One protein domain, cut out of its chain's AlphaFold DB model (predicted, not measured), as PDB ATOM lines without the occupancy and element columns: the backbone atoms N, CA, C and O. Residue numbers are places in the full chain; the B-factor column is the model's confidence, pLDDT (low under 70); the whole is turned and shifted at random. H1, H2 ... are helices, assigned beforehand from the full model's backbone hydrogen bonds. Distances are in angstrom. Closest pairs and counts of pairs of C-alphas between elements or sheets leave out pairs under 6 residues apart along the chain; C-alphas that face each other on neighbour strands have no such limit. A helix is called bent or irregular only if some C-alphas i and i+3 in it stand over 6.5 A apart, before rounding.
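Overview. This is residues 2 to 73 of the 346 residues of an uncharacterized protein of Acidobacteria bacterium (UniProt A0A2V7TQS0). The chain makes a loose, open zigzag: the longest helix, H2, stands in the middle, H1 stands well to one side of it, and the short H3 sits at the far end of a tail on the other side, with no helix touching another. H1 and H2 both run toward smaller z, and after each of them a long unnamed link, residues 16 to 36 and then 52 to 68, runs back toward greater z; residues 63 to 73 stick out from the thin body. The printed part has 72 residues with three named helices, in the order H1, H2, H3, and no named strand. The class is all helix, though under half of the residues, 29 of 72, are in named elements. The whole is loose, with a radius of gyration of the C-alphas of 15.5 A, and elongated, spanning 47 by 28 by 24 A.

Arrangement. Start at H2, residues 37 to 51, which touches no helix. Look next at H1, residues 6 to 15: it is apart from H2, with no C-alpha of the one within 8 A of the other. H3, residues 69 to 72, is apart from H2 and from H1 by the same measure. In the backbone of H2, each O i to N i+4 pair is within hydrogen-bond range. In H1, 3 of 6 such pairs are, beside 5 of 7 O i to N i+3 pairs; H3 is too short for an O i to N i+4 pair, and its one O i to N i+3 pair is within range.

Along the chain. Find C-alpha 37 at (-33.795, 8.840, 22.047); from there H2 runs 20.6 A to C-alpha 51 at (-32.824, 8.240, 1.499). Go back to His 6, C-alpha at (-15.101, 10.159, 11.202), where H1 begins; it ends at Leu 15, 14.9 A away between C-alphas. H1 is irregular, but only just: C-alphas 8 and 11 are 6.9 A apart. H3 runs from Ala 69 to Leu 72, whose C-alpha is at (-38.764, -10.717, 22.944).

Size, cuts and confidence. The two C-alphas farthest apart are those of Leu 15 and Ala 70, at 47.6 A. Residues 63 to 73, of which 69 to 72 belong to H3, stand free; without them the body has 61 residues and spans 39 by 28 by 11 A. The links H1 to H2, with 21 residues, and H2 to H3, with 17 residues, are both long. The printed part has no cut. Its mean pLDDT is 85.4, and you will find one printed residue under 70, His 33.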
ATOM      1  N   LYS A   2     -13.921  10.767  17.267       80.81
ATOM      2  CA  LYS A   2     -14.098  11.496  15.993       80.81
ATOM      3  C   LYS A   2     -12.846  11.610  15.093       80.81
ATOM      4  O   LYS A   2     -12.980  11.270  13.916       80.81
ATOM      5  N   PRO A   3     -11.641  11.971  15.595       84.50
ATOM      6  CA  PRO A   3     -10.464  12.108  14.730       84.50
ATOM      7  C   PRO A   3     -10.038  10.792  14.061       84.50
ATOM      8  O   PRO A   3      -9.619  10.788  12.910       84.50
ATOM      9  N   ALA A   4     -10.177   9.667  14.770       79.44
ATOM     10  CA  ALA A   4      -9.703   8.358  14.316       79.44
ATOM     11  C   ALA A   4     -10.725   7.581  13.469       79.44
ATOM     12  O   ALA A   4     -10.355   6.596  12.839       79.44
ATOM     13  N   ILE A   5     -12.000   7.992  13.470       82.69
ATOM     14  CA  ILE A   5     -13.078   7.299  12.747       82.69
ATOM     15  C   ILE A   5     -13.693   8.229  11.704       82.69
ATOM     16  O   ILE A   5     -13.496   8.032  10.513       82.69
ATOM     17  N   HIS A   6     -14.404   9.272  12.130       88.75
ATOM     18  CA  HIS A   6     -15.101  10.159  11.202       88.75
ATOM     19  C   HIS A   6     -14.129  10.953  10.324       88.75
ATOM     20  O   HIS A   6     -14.232  10.924   9.098       88.75
ATOM     21  N   ASP A   7     -13.163  11.642  10.937       91.12
ATOM     22  CA  ASP A   7     -12.263  12.523  10.186       91.12
ATOM     23  C   ASP A   7     -11.308  11.711   9.292       91.12
ATOM     24  O   ASP A   7     -10.992  12.146   8.187       91.12
ATOM     25  N   ALA A   8     -10.944  10.495   9.713       91.00
ATOM     26  CA  ALA A   8     -10.169   9.546   8.915       91.00
ATOM     27  C   ALA A   8     -10.948   8.968   7.713       91.00
ATOM     28  O   ALA A   8     -10.348   8.679   6.679       91.00
ATOM     29  N   VAL A   9     -12.275   8.809   7.819       91.56
ATOM     30  CA  VAL A   9     -13.129   8.261   6.744       91.56
ATOM     31  C   VAL A   9     -13.599   9.343   5.763       91.56
ATOM     32  O   VAL A   9     -13.811   9.059   4.582       91.56
ATOM     33  N   LYS A  10     -13.715  10.600   6.203       91.56
ATOM     34  CA  LYS A  10     -14.203  11.726   5.386       91.56
ATOM     35  C   LYS A  10     -13.515  11.880   4.011       91.56
ATOM     36  O   LYS A  10     -14.235  12.142   3.042       91.56
ATOM     37  N   PRO A  11     -12.188  11.679   3.853       94.31
ATOM     38  CA  PRO A  11     -11.537  11.728   2.542       94.31
ATOM     39  C   PRO A  11     -12.099  10.726   1.519       94.31
ATOM     40  O   PRO A  11     -12.181  11.054   0.340       94.31
ATOM     41  N   PHE A  12     -12.560   9.544   1.942       93.50
ATOM     42  CA  PHE A  12     -13.144   8.552   1.028       93.50
ATOM     43  C   PHE A  12     -14.484   9.015   0.446       93.50
ATOM     44  O   PHE A  12     -14.745   8.835  -0.740       93.50
ATOM     45  N   PHE A  13     -15.316   9.684   1.247       93.44
ATOM     46  CA  PHE A  13     -16.560  10.296   0.767       93.44
ATOM     47  C   PHE A  13     -16.292  11.494  -0.157       93.44
ATOM     48  O   PHE A  13     -17.060  11.746  -1.089       93.44
ATOM     49  N   ALA A  14     -15.186  12.215   0.060       94.00
ATOM     50  CA  ALA A  14     -14.754  13.295  -0.823       94.00
ATOM     51  C   ALA A  14     -14.359  12.785  -2.220       94.00
ATOM     52  O   ALA A  14     -14.715  13.426  -3.207       94.00
ATOM     53  N   LEU A  15     -13.722  11.609  -2.322       95.62
ATOM     54  CA  LEU A  15     -13.409  10.971  -3.613       95.62
ATOM     55  C   LEU A  15     -14.662  10.677  -4.450       95.62
ATOM     56  O   LEU A  15     -14.608  10.710  -5.675       95.62
ATOM     57  N   LEU A  16     -15.798  10.430  -3.794       94.19
ATOM     58  CA  LEU A  16     -17.089  10.198  -4.447       94.19
ATOM     59  C   LEU A  16     -17.873  11.497  -4.711       94.19
ATOM     60  O   LEU A  16     -19.027  11.442  -5.130       94.19
ATOM     61  N   GLY A  17     -17.291  12.672  -4.435       94.19
ATOM     62  CA  GLY A  17     -17.966  13.965  -4.583       94.19
ATOM     63  C   GLY A  17     -19.151  14.153  -3.624       94.19
ATOM     64  O   GLY A  17     -20.091  14.896  -3.929       94.19
ATOM     65  N   ARG A  18     -19.145  13.439  -2.489       91.94
ATOM     66  CA  ARG A  18     -20.220  13.430  -1.482       91.94
ATOM     67  C   ARG A  18     -19.696  13.535  -0.035       91.94
ATOM     68  O   ARG A  18     -20.170  12.790   0.823       91.94
ATOM     69  N   PRO A  19     -18.745  14.435   0.295       89.00
ATOM     70  CA  PRO A  19     -18.175  14.540   1.649       89.00
ATOM     71  C   PRO A  19     -19.202  14.862   2.750       89.00
ATOM     72  O   PRO A  19     -18.939  14.605   3.920       89.00
ATOM     73  N   GLN A  20     -20.353  15.425   2.382       86.25
ATOM     74  CA  GLN A  20     -21.477  15.748   3.261       86.25
ATOM     75  C   GLN A  20     -22.360  14.543   3.616       86.25
ATOM     76  O   GLN A  20     -23.188  14.654   4.510       86.25
ATOM     77  N   ASN A  21     -22.202  13.404   2.930       89.75
ATOM     78  CA  ASN A  21     -22.987  12.193   3.200       89.75
ATOM     79  C   ASN A  21     -22.420  11.344   4.350       89.75
ATOM     80  O   ASN A  21     -22.927  10.260   4.631       89.75
ATOM     81  N   LEU A  22     -21.367  11.833   5.006       90.25
ATOM     82  CA  LEU A  22     -20.849  11.297   6.253       90.25
ATOM     83  C   LEU A  22     -21.170  12.299   7.368       90.25
ATOM     84  O   LEU A  22     -20.739  13.450   7.301       90.25
ATOM     85  N   ALA A  23     -21.913  11.855   8.380       89.06
ATOM     86  CA  ALA A  23     -22.291  12.671   9.528       89.06
ATOM     87  C   ALA A  23     -21.603  12.183  10.810       89.06
ATOM     88  O   ALA A  23     -21.282  11.003  10.962       89.06
ATOM     89  N   TRP A  24     -21.404  13.109  11.746       89.38
ATOM     90  CA  TRP A  24     -20.950  12.826  13.103       89.38
ATOM     91  C   TRP A  24     -22.005  13.302  14.092       89.38
ATOM     92  O   TRP A  24     -22.478  14.433  13.995       89.38
ATOM     93  N   HIS A  25     -22.312  12.455  15.065       88.06
ATOM     94  CA  HIS A  25     -23.157  12.783  16.199       88.06
ATOM     95  C   HIS A  25     -22.486  12.260  17.463       88.06
ATOM     96  O   HIS A  25     -21.980  11.137  17.490       88.06
ATOM     97  N   GLU A  26     -22.445  13.106  18.479       85.62
ATOM     98  CA  GLU A  26     -21.991  12.751  19.814       85.62
ATOM     99  C   GLU A  26     -23.230  12.639  20.696       85.62
ATOM    100  O   GLU A  26     -24.031  13.569  20.728       85.62
ATOM    101  N   ASN A  27     -23.390  11.495  21.362       81.94
ATOM    102  CA  ASN A  27     -24.495  11.267  22.286       81.94
ATOM    103  C   ASN A  27     -24.249  12.087  23.555       81.94
ATOM    104  O   ASN A  27     -23.361  11.739  24.336       81.94
ATOM    105  N   VAL A  28     -25.007  13.164  23.747       76.31
ATOM    106  CA  VAL A  28     -24.848  14.050  24.913       76.31
ATOM    107  C   VAL A  28     -25.931  13.786  25.959       76.31
ATOM    108  O   VAL A  28     -25.664  13.919  27.150       76.31
ATOM    109  N   GLU A  29     -27.128  13.353  25.546       73.44
ATOM    110  CA  GLU A  29     -28.280  13.221  26.443       73.44
ATOM    111  C   GLU A  29     -28.978  11.851  26.342       73.44
ATOM    112  O   GLU A  29     -29.635  11.556  25.339       73.44
ATOM    113  N   PRO A  30     -28.934  11.021  27.401       72.81
ATOM    114  CA  PRO A  30     -28.135  11.131  28.633       72.81
ATOM    115  C   PRO A  30     -26.669  10.680  28.464       72.81
ATOM    116  O   PRO A  30     -25.944  10.589  29.452       72.81
ATOM    117  N   GLY A  31     -26.224  10.365  27.242       75.62
ATOM    118  CA  GLY A  31     -24.827  10.021  26.970       75.62
ATOM    119  C   GLY A  31     -24.400   8.650  27.503       75.62
ATOM    120  O   GLY A  31     -23.201   8.391  27.612       75.62
ATOM    121  N   THR A  32     -25.341   7.761  27.849       74.06
ATOM    122  CA  THR A  32     -24.996   6.487  28.507       74.06
ATOM    123  C   THR A  32     -24.899   5.325  27.524       74.06
ATOM    124  O   THR A  32     -23.974   4.511  27.616       74.06
ATOM    125  N   HIS A  33     -25.806   5.253  26.543       68.12
ATOM    126  CA  HIS A  33     -25.914   4.128  25.611       68.12
ATOM    127  C   HIS A  33     -26.291   4.561  24.185       68.12
ATOM    128  O   HIS A  33     -27.035   5.509  23.961       68.12
ATOM    129  N   ASN A  34     -25.847   3.792  23.185       71.31
ATOM    130  CA  ASN A  34     -26.018   4.122  21.758       71.31
ATOM    131  C   ASN A  34     -27.458   3.975  21.218       71.31
ATOM    132  O   ASN A  34     -27.686   4.168  20.027       71.31
ATOM    133  N   TYR A  35     -28.424   3.604  22.063       74.81
ATOM    134  CA  TYR A  35     -29.811   3.325  21.662       74.81
ATOM    135  C   TYR A  35     -30.821   4.333  22.211       74.81
ATOM    136  O   TYR A  35     -32.022   4.137  22.056       74.81
ATOM    137  N   GLU A  36     -30.353   5.385  22.875       78.31
ATOM    138  CA  GLU A  36     -31.191   6.405  23.507       78.31
ATOM    139  C   GLU A  36     -31.877   7.320  22.481       78.31
ATOM    140  O   GLU A  36     -31.484   7.380  21.315       78.31
ATOM    141  N   ARG A  37     -32.930   8.024  22.917       82.88
ATOM    142  CA  ARG A  37     -33.795   8.840  22.047       82.88
ATOM    143  C   ARG A  37     -33.014   9.869  21.223       82.88
ATOM    144  O   ARG A  37     -33.360  10.073  20.064       82.88
ATOM    145  N   ASP A  38     -31.969  10.482  21.780       85.25
ATOM    146  CA  ASP A  38     -31.107  11.439  21.063       85.25
ATOM    147  C   ASP A  38     -30.420  10.794  19.846       85.25
ATOM    148  O   ASP A  38     -30.619  11.217  18.702       85.25
ATOM    149  N   ASN A  39     -29.737   9.665  20.067       87.12
ATOM    150  CA  ASN A  39     -29.125   8.880  18.994       87.12
ATOM    151  C   ASN A  39     -30.151   8.433  17.949       87.12
ATOM    152  O   ASN A  39     -29.881   8.509  16.748       87.12
ATOM    153  N   ARG A  40     -31.335   7.975  18.382       87.00
ATOM    154  CA  ARG A  40     -32.396   7.531  17.465       87.00
ATOM    155  C   ARG A  40     -32.913   8.682  16.608       87.00
ATOM    156  O   ARG A  40     -32.952   8.542  15.389       87.00
ATOM    157  N   ARG A  41     -33.222   9.841  17.202       88.44
ATOM    158  CA  ARG A  41     -33.621  11.058  16.469       88.44
ATOM    159  C   ARG A  41     -32.590  11.434  15.418       88.44
ATOM    160  O   ARG A  41     -32.943  11.657  14.260       88.44
ATOM    161  N   THR A  42     -31.319  11.474  15.808       90.00
ATOM    162  CA  THR A  42     -30.242  11.838  14.889       90.00
ATOM    163  C   THR A  42     -30.096  10.819  13.760       90.00
ATOM    164  O   THR A  42     -29.974  11.211  12.599       90.00
ATOM    165  N   ALA A  43     -30.198   9.521  14.062       90.06
ATOM    166  CA  ALA A  43     -30.187   8.465  13.053       90.06
ATOM    167  C   ALA A  43     -31.376   8.575  12.083       90.06
ATOM    168  O   ALA A  43     -31.180   8.504  10.871       90.06
ATOM    169  N   TYR A  44     -32.599   8.800  12.574       90.44
ATOM    170  CA  TYR A  44     -33.775   8.938  11.713       90.44
ATOM    171  C   TYR A  44     -33.702  10.165  10.807       90.44
ATOM    172  O   TYR A  44     -34.022  10.050   9.625       90.44
ATOM    173  N   ARG A  45     -33.223  11.312  11.306       90.81
ATOM    174  CA  ARG A  45     -32.993  12.508  10.476       90.81
ATOM    175  C   ARG A  45     -31.932  12.265   9.408       90.81
ATOM    176  O   ARG A  45     -32.144  12.603   8.248       90.81
ATOM    177  N   PHE A  46     -30.831  11.611   9.782       91.88
ATOM    178  CA  PHE A  46     -29.790  11.205   8.839       91.88
ATOM    179  C   PHE A  46     -30.369  10.321   7.724       91.88
ATOM    180  O   PHE A  46     -30.154  10.585   6.540       91.88
ATOM    181  N   PHE A  47     -31.156   9.302   8.075       91.19
ATOM    182  CA  PHE A  47     -31.783   8.435   7.081       91.19
ATOM    183  C   PHE A  47     -32.814   9.171   6.224       91.19
ATOM    184  O   PHE A  47     -32.805   9.001   5.008       91.19
ATOM    185  N   ALA A  48     -33.653  10.020   6.818       92.69
ATOM    186  CA  ALA A  48     -34.628  10.808   6.075       92.69
ATOM    187  C   ALA A  48     -33.955  11.678   5.010       92.69
ATOM    188  O   ALA A  48     -34.313  11.609   3.832       92.69
ATOM    189  N   GLN A  49     -32.898  12.390   5.398       91.25
ATOM    190  CA  GLN A  49     -32.116  13.217   4.492       91.25
ATOM    191  C   GLN A  49     -31.468  12.401   3.362       91.25
ATOM    192  O   GLN A  49     -31.553  12.785   2.197       91.25
ATOM    193  N   HIS A  50     -30.800  11.288   3.680       90.44
ATOM    194  CA  HIS A  50     -29.990  10.561   2.695       90.44
ATOM    195  C   HIS A  50     -30.774   9.582   1.818       90.44
ATOM    196  O   HIS A  50     -30.319   9.274   0.716       90.44
ATOM    197  N   PHE A  51     -31.943   9.124   2.267       91.81
ATOM    198  CA  PHE A  51     -32.824   8.240   1.499       91.81
ATOM    199  C   PHE A  51     -34.036   8.963   0.893       91.81
ATOM    200  O   PHE A  51     -34.840   8.324   0.218       91.81
ATOM    201  N   GLY A  52     -34.166  10.280   1.096       92.19
ATOM    202  CA  GLY A  52     -35.288  11.065   0.571       92.19
ATOM    203  C   GLY A  52     -36.629  10.682   1.201       92.19
ATOM    204  O   GLY A  52     -37.652  10.681   0.520       92.19
ATOM    205  N   LEU A  53     -36.617  10.310   2.483       93.38
ATOM    206  CA  LEU A  53     -37.823   9.969   3.238       93.38
ATOM    207  C   LEU A  53     -38.355  11.216   3.962       93.38
ATOM    208  O   LEU A  53     -37.589  12.151   4.209       93.38
ATOM    209  N   PRO A  54     -39.645  11.246   4.342       92.19
ATOM    210  CA  PRO A  54     -40.174  12.307   5.193       92.19
ATOM    211  C   PRO A  54     -39.385  12.401   6.504       92.19
ATOM    212  O   PRO A  54     -39.208  11.396   7.195       92.19
ATOM    213  N   GLU A  55     -38.916  13.601   6.848       89.62
ATOM    214  CA  GLU A  55     -38.224  13.827   8.115       89.62
ATOM    215  C   GLU A  55     -39.229  13.752   9.275       89.62
ATOM    216  O   GLU A  55     -40.225  14.483   9.268       89.62
ATOM    217  N   PRO A  56     -39.011  12.874  10.267       87.06
ATOM    218  CA  PRO A  56     -39.926  12.767  11.386       87.06
ATOM    219  C   PRO A  56     -39.729  13.944  12.352       87.06
ATOM    220  O   PRO A  56     -38.606  14.372  12.625       87.06
ATOM    221  N   ALA A  57     -40.835  14.463  12.896       83.62
ATOM    222  CA  ALA A  57     -40.805  15.575  13.851       83.62
ATOM    223  C   ALA A  57     -40.088  15.206  15.167       83.62
ATOM    224  O   ALA A  57     -39.458  16.052  15.802       83.62
ATOM    225  N   ASP A  58     -40.164  13.932  15.556       83.44
ATOM    226  CA  ASP A  58     -39.533  13.354  16.740       83.44
ATOM    227  C   ASP A  58     -39.153  11.889  16.459       83.44
ATOM    228  O   ASP A  58     -39.386  11.378  15.369       83.44
ATOM    229  N   ASP A  59     -38.571  11.212  17.441       80.56
ATOM    230  CA  ASP A  59     -38.442   9.767  17.477       80.56
ATOM    231  C   ASP A  59     -39.821   9.108  17.294       80.56
ATOM    232  O   ASP A  59     -40.686   9.272  18.158       80.56
ATOM    233  N   PRO A  60     -40.056   8.393  16.180       75.44
ATOM    234  CA  PRO A  60     -41.301   7.671  15.967       75.44
ATOM    235  C   PRO A  60     -41.424   6.448  16.884       75.44
ATOM    236  O   PRO A  60     -42.520   5.909  16.989       75.44
ATOM    237  N   ALA A  61     -40.331   6.002  17.520       76.75
ATOM    238  CA  ALA A  61     -40.369   4.921  18.491       76.75
ATOM    239  C   ALA A  61     -40.901   5.432  19.835       76.75
ATOM    240  O   ALA A  61     -40.361   6.352  20.456       76.75
ATOM    241  N   THR A  62     -41.956   4.787  20.298       72.81
ATOM    242  CA  THR A  62     -42.610   5.010  21.583       72.81
ATOM    243  C   THR A  62     -42.146   3.975  22.608       72.81
ATOM    244  O   THR A  62     -41.543   2.959  22.258       72.81
ATOM    245  N   GLU A  63     -42.420   4.203  23.896       70.56
ATOM    246  CA  GLU A  63     -42.197   3.165  24.917       70.56
ATOM    247  C   GLU A  63     -42.992   1.886  24.607       70.56
ATOM    248  O   GLU A  63     -42.511   0.789  24.883       70.56
ATOM    249  N   ASP A  64     -44.141   2.015  23.937       77.62
ATOM    250  CA  ASP A  64     -44.979   0.890  23.513       77.62
ATOM    251  C   ASP A  64     -44.322   0.024  22.417       77.62
ATOM    252  O   ASP A  64     -44.643  -1.161  22.286       77.62
ATOM    253  N   ASP A  65     -43.351   0.563  21.667       78.25
ATOM    254  CA  ASP A  65     -42.551  -0.203  20.698       78.25
ATOM    255  C   ASP A  65     -41.478  -1.072  21.382       78.25
ATOM    256  O   ASP A  65     -40.952  -2.026  20.788       78.25
ATOM    257  N   VAL A  66     -41.153  -0.784  22.649       76.69
ATOM    258  CA  VAL A  66     -40.200  -1.565  23.442       76.69
ATOM    259  C   VAL A  66     -40.912  -2.782  24.020       76.69
ATOM    260  O   VAL A  66     -41.491  -2.775  25.104       76.69
ATOM    261  N   LYS A  67     -40.831  -3.889  23.286       82.19
ATOM    262  CA  LYS A  67     -41.335  -5.183  23.752       82.19
ATOM    263  C   LYS A  67     -40.692  -5.580  25.084       82.19
ATOM    264  O   LYS A  67     -39.480  -5.466  25.269       82.19
ATOM    265  N   SER A  68     -41.501  -6.140  25.982       84.62
ATOM    266  CA  SER A  68     -41.002  -6.738  27.221       84.62
ATOM    267  C   SER A  68     -40.014  -7.874  26.930       84.62
ATOM    268  O   SER A  68     -40.081  -8.519  25.881       84.62
ATOM    269  N   ALA A  69     -39.130  -8.184  27.883       82.25
ATOM    270  CA  ALA A  69     -38.210  -9.315  27.755       82.25
ATOM    271  C   ALA A  69     -38.952 -10.623  27.418       82.25
ATOM    272  O   ALA A  69     -38.494 -11.392  26.577       82.25
ATOM    273  N   ALA A  70     -40.137 -10.839  28.001       86.50
ATOM    274  CA  ALA A  70     -40.991 -11.983  27.689       86.50
ATOM    275  C   ALA A  70     -41.501 -11.958  26.236       86.50
ATOM    276  O   ALA A  70     -41.444 -12.979  25.559       86.50
ATOM    277  N   ALA A  71     -41.930 -10.799  25.726       86.69
ATOM    278  CA  ALA A  71     -42.376 -10.641  24.339       86.69
ATOM    279  C   ALA A  71     -41.229 -10.744  23.310       86.69
ATOM    280  O   ALA A  71     -41.476 -11.049  22.142       86.69
ATOM    281  N   LEU A  72     -39.984 -10.500  23.733       85.75
ATOM    282  CA  LEU A  72     -38.764 -10.717  22.944       85.75
ATOM    283  C   LEU A  72     -38.182 -12.127  23.099       85.75
ATOM    284  O   LEU A  72     -37.302 -12.510  22.326       85.75
ATOM    285  N   THR A  73     -38.650 -12.901  24.080       82.56
ATOM    286  CA  THR A  73     -38.174 -14.265  24.310       82.56
ATOM    287  C   THR A  73     -38.727 -15.168  23.219       82.56
ATOM    288  O   THR A  73     -39.808 -15.740  23.323       82.56
TER     289      THR A  73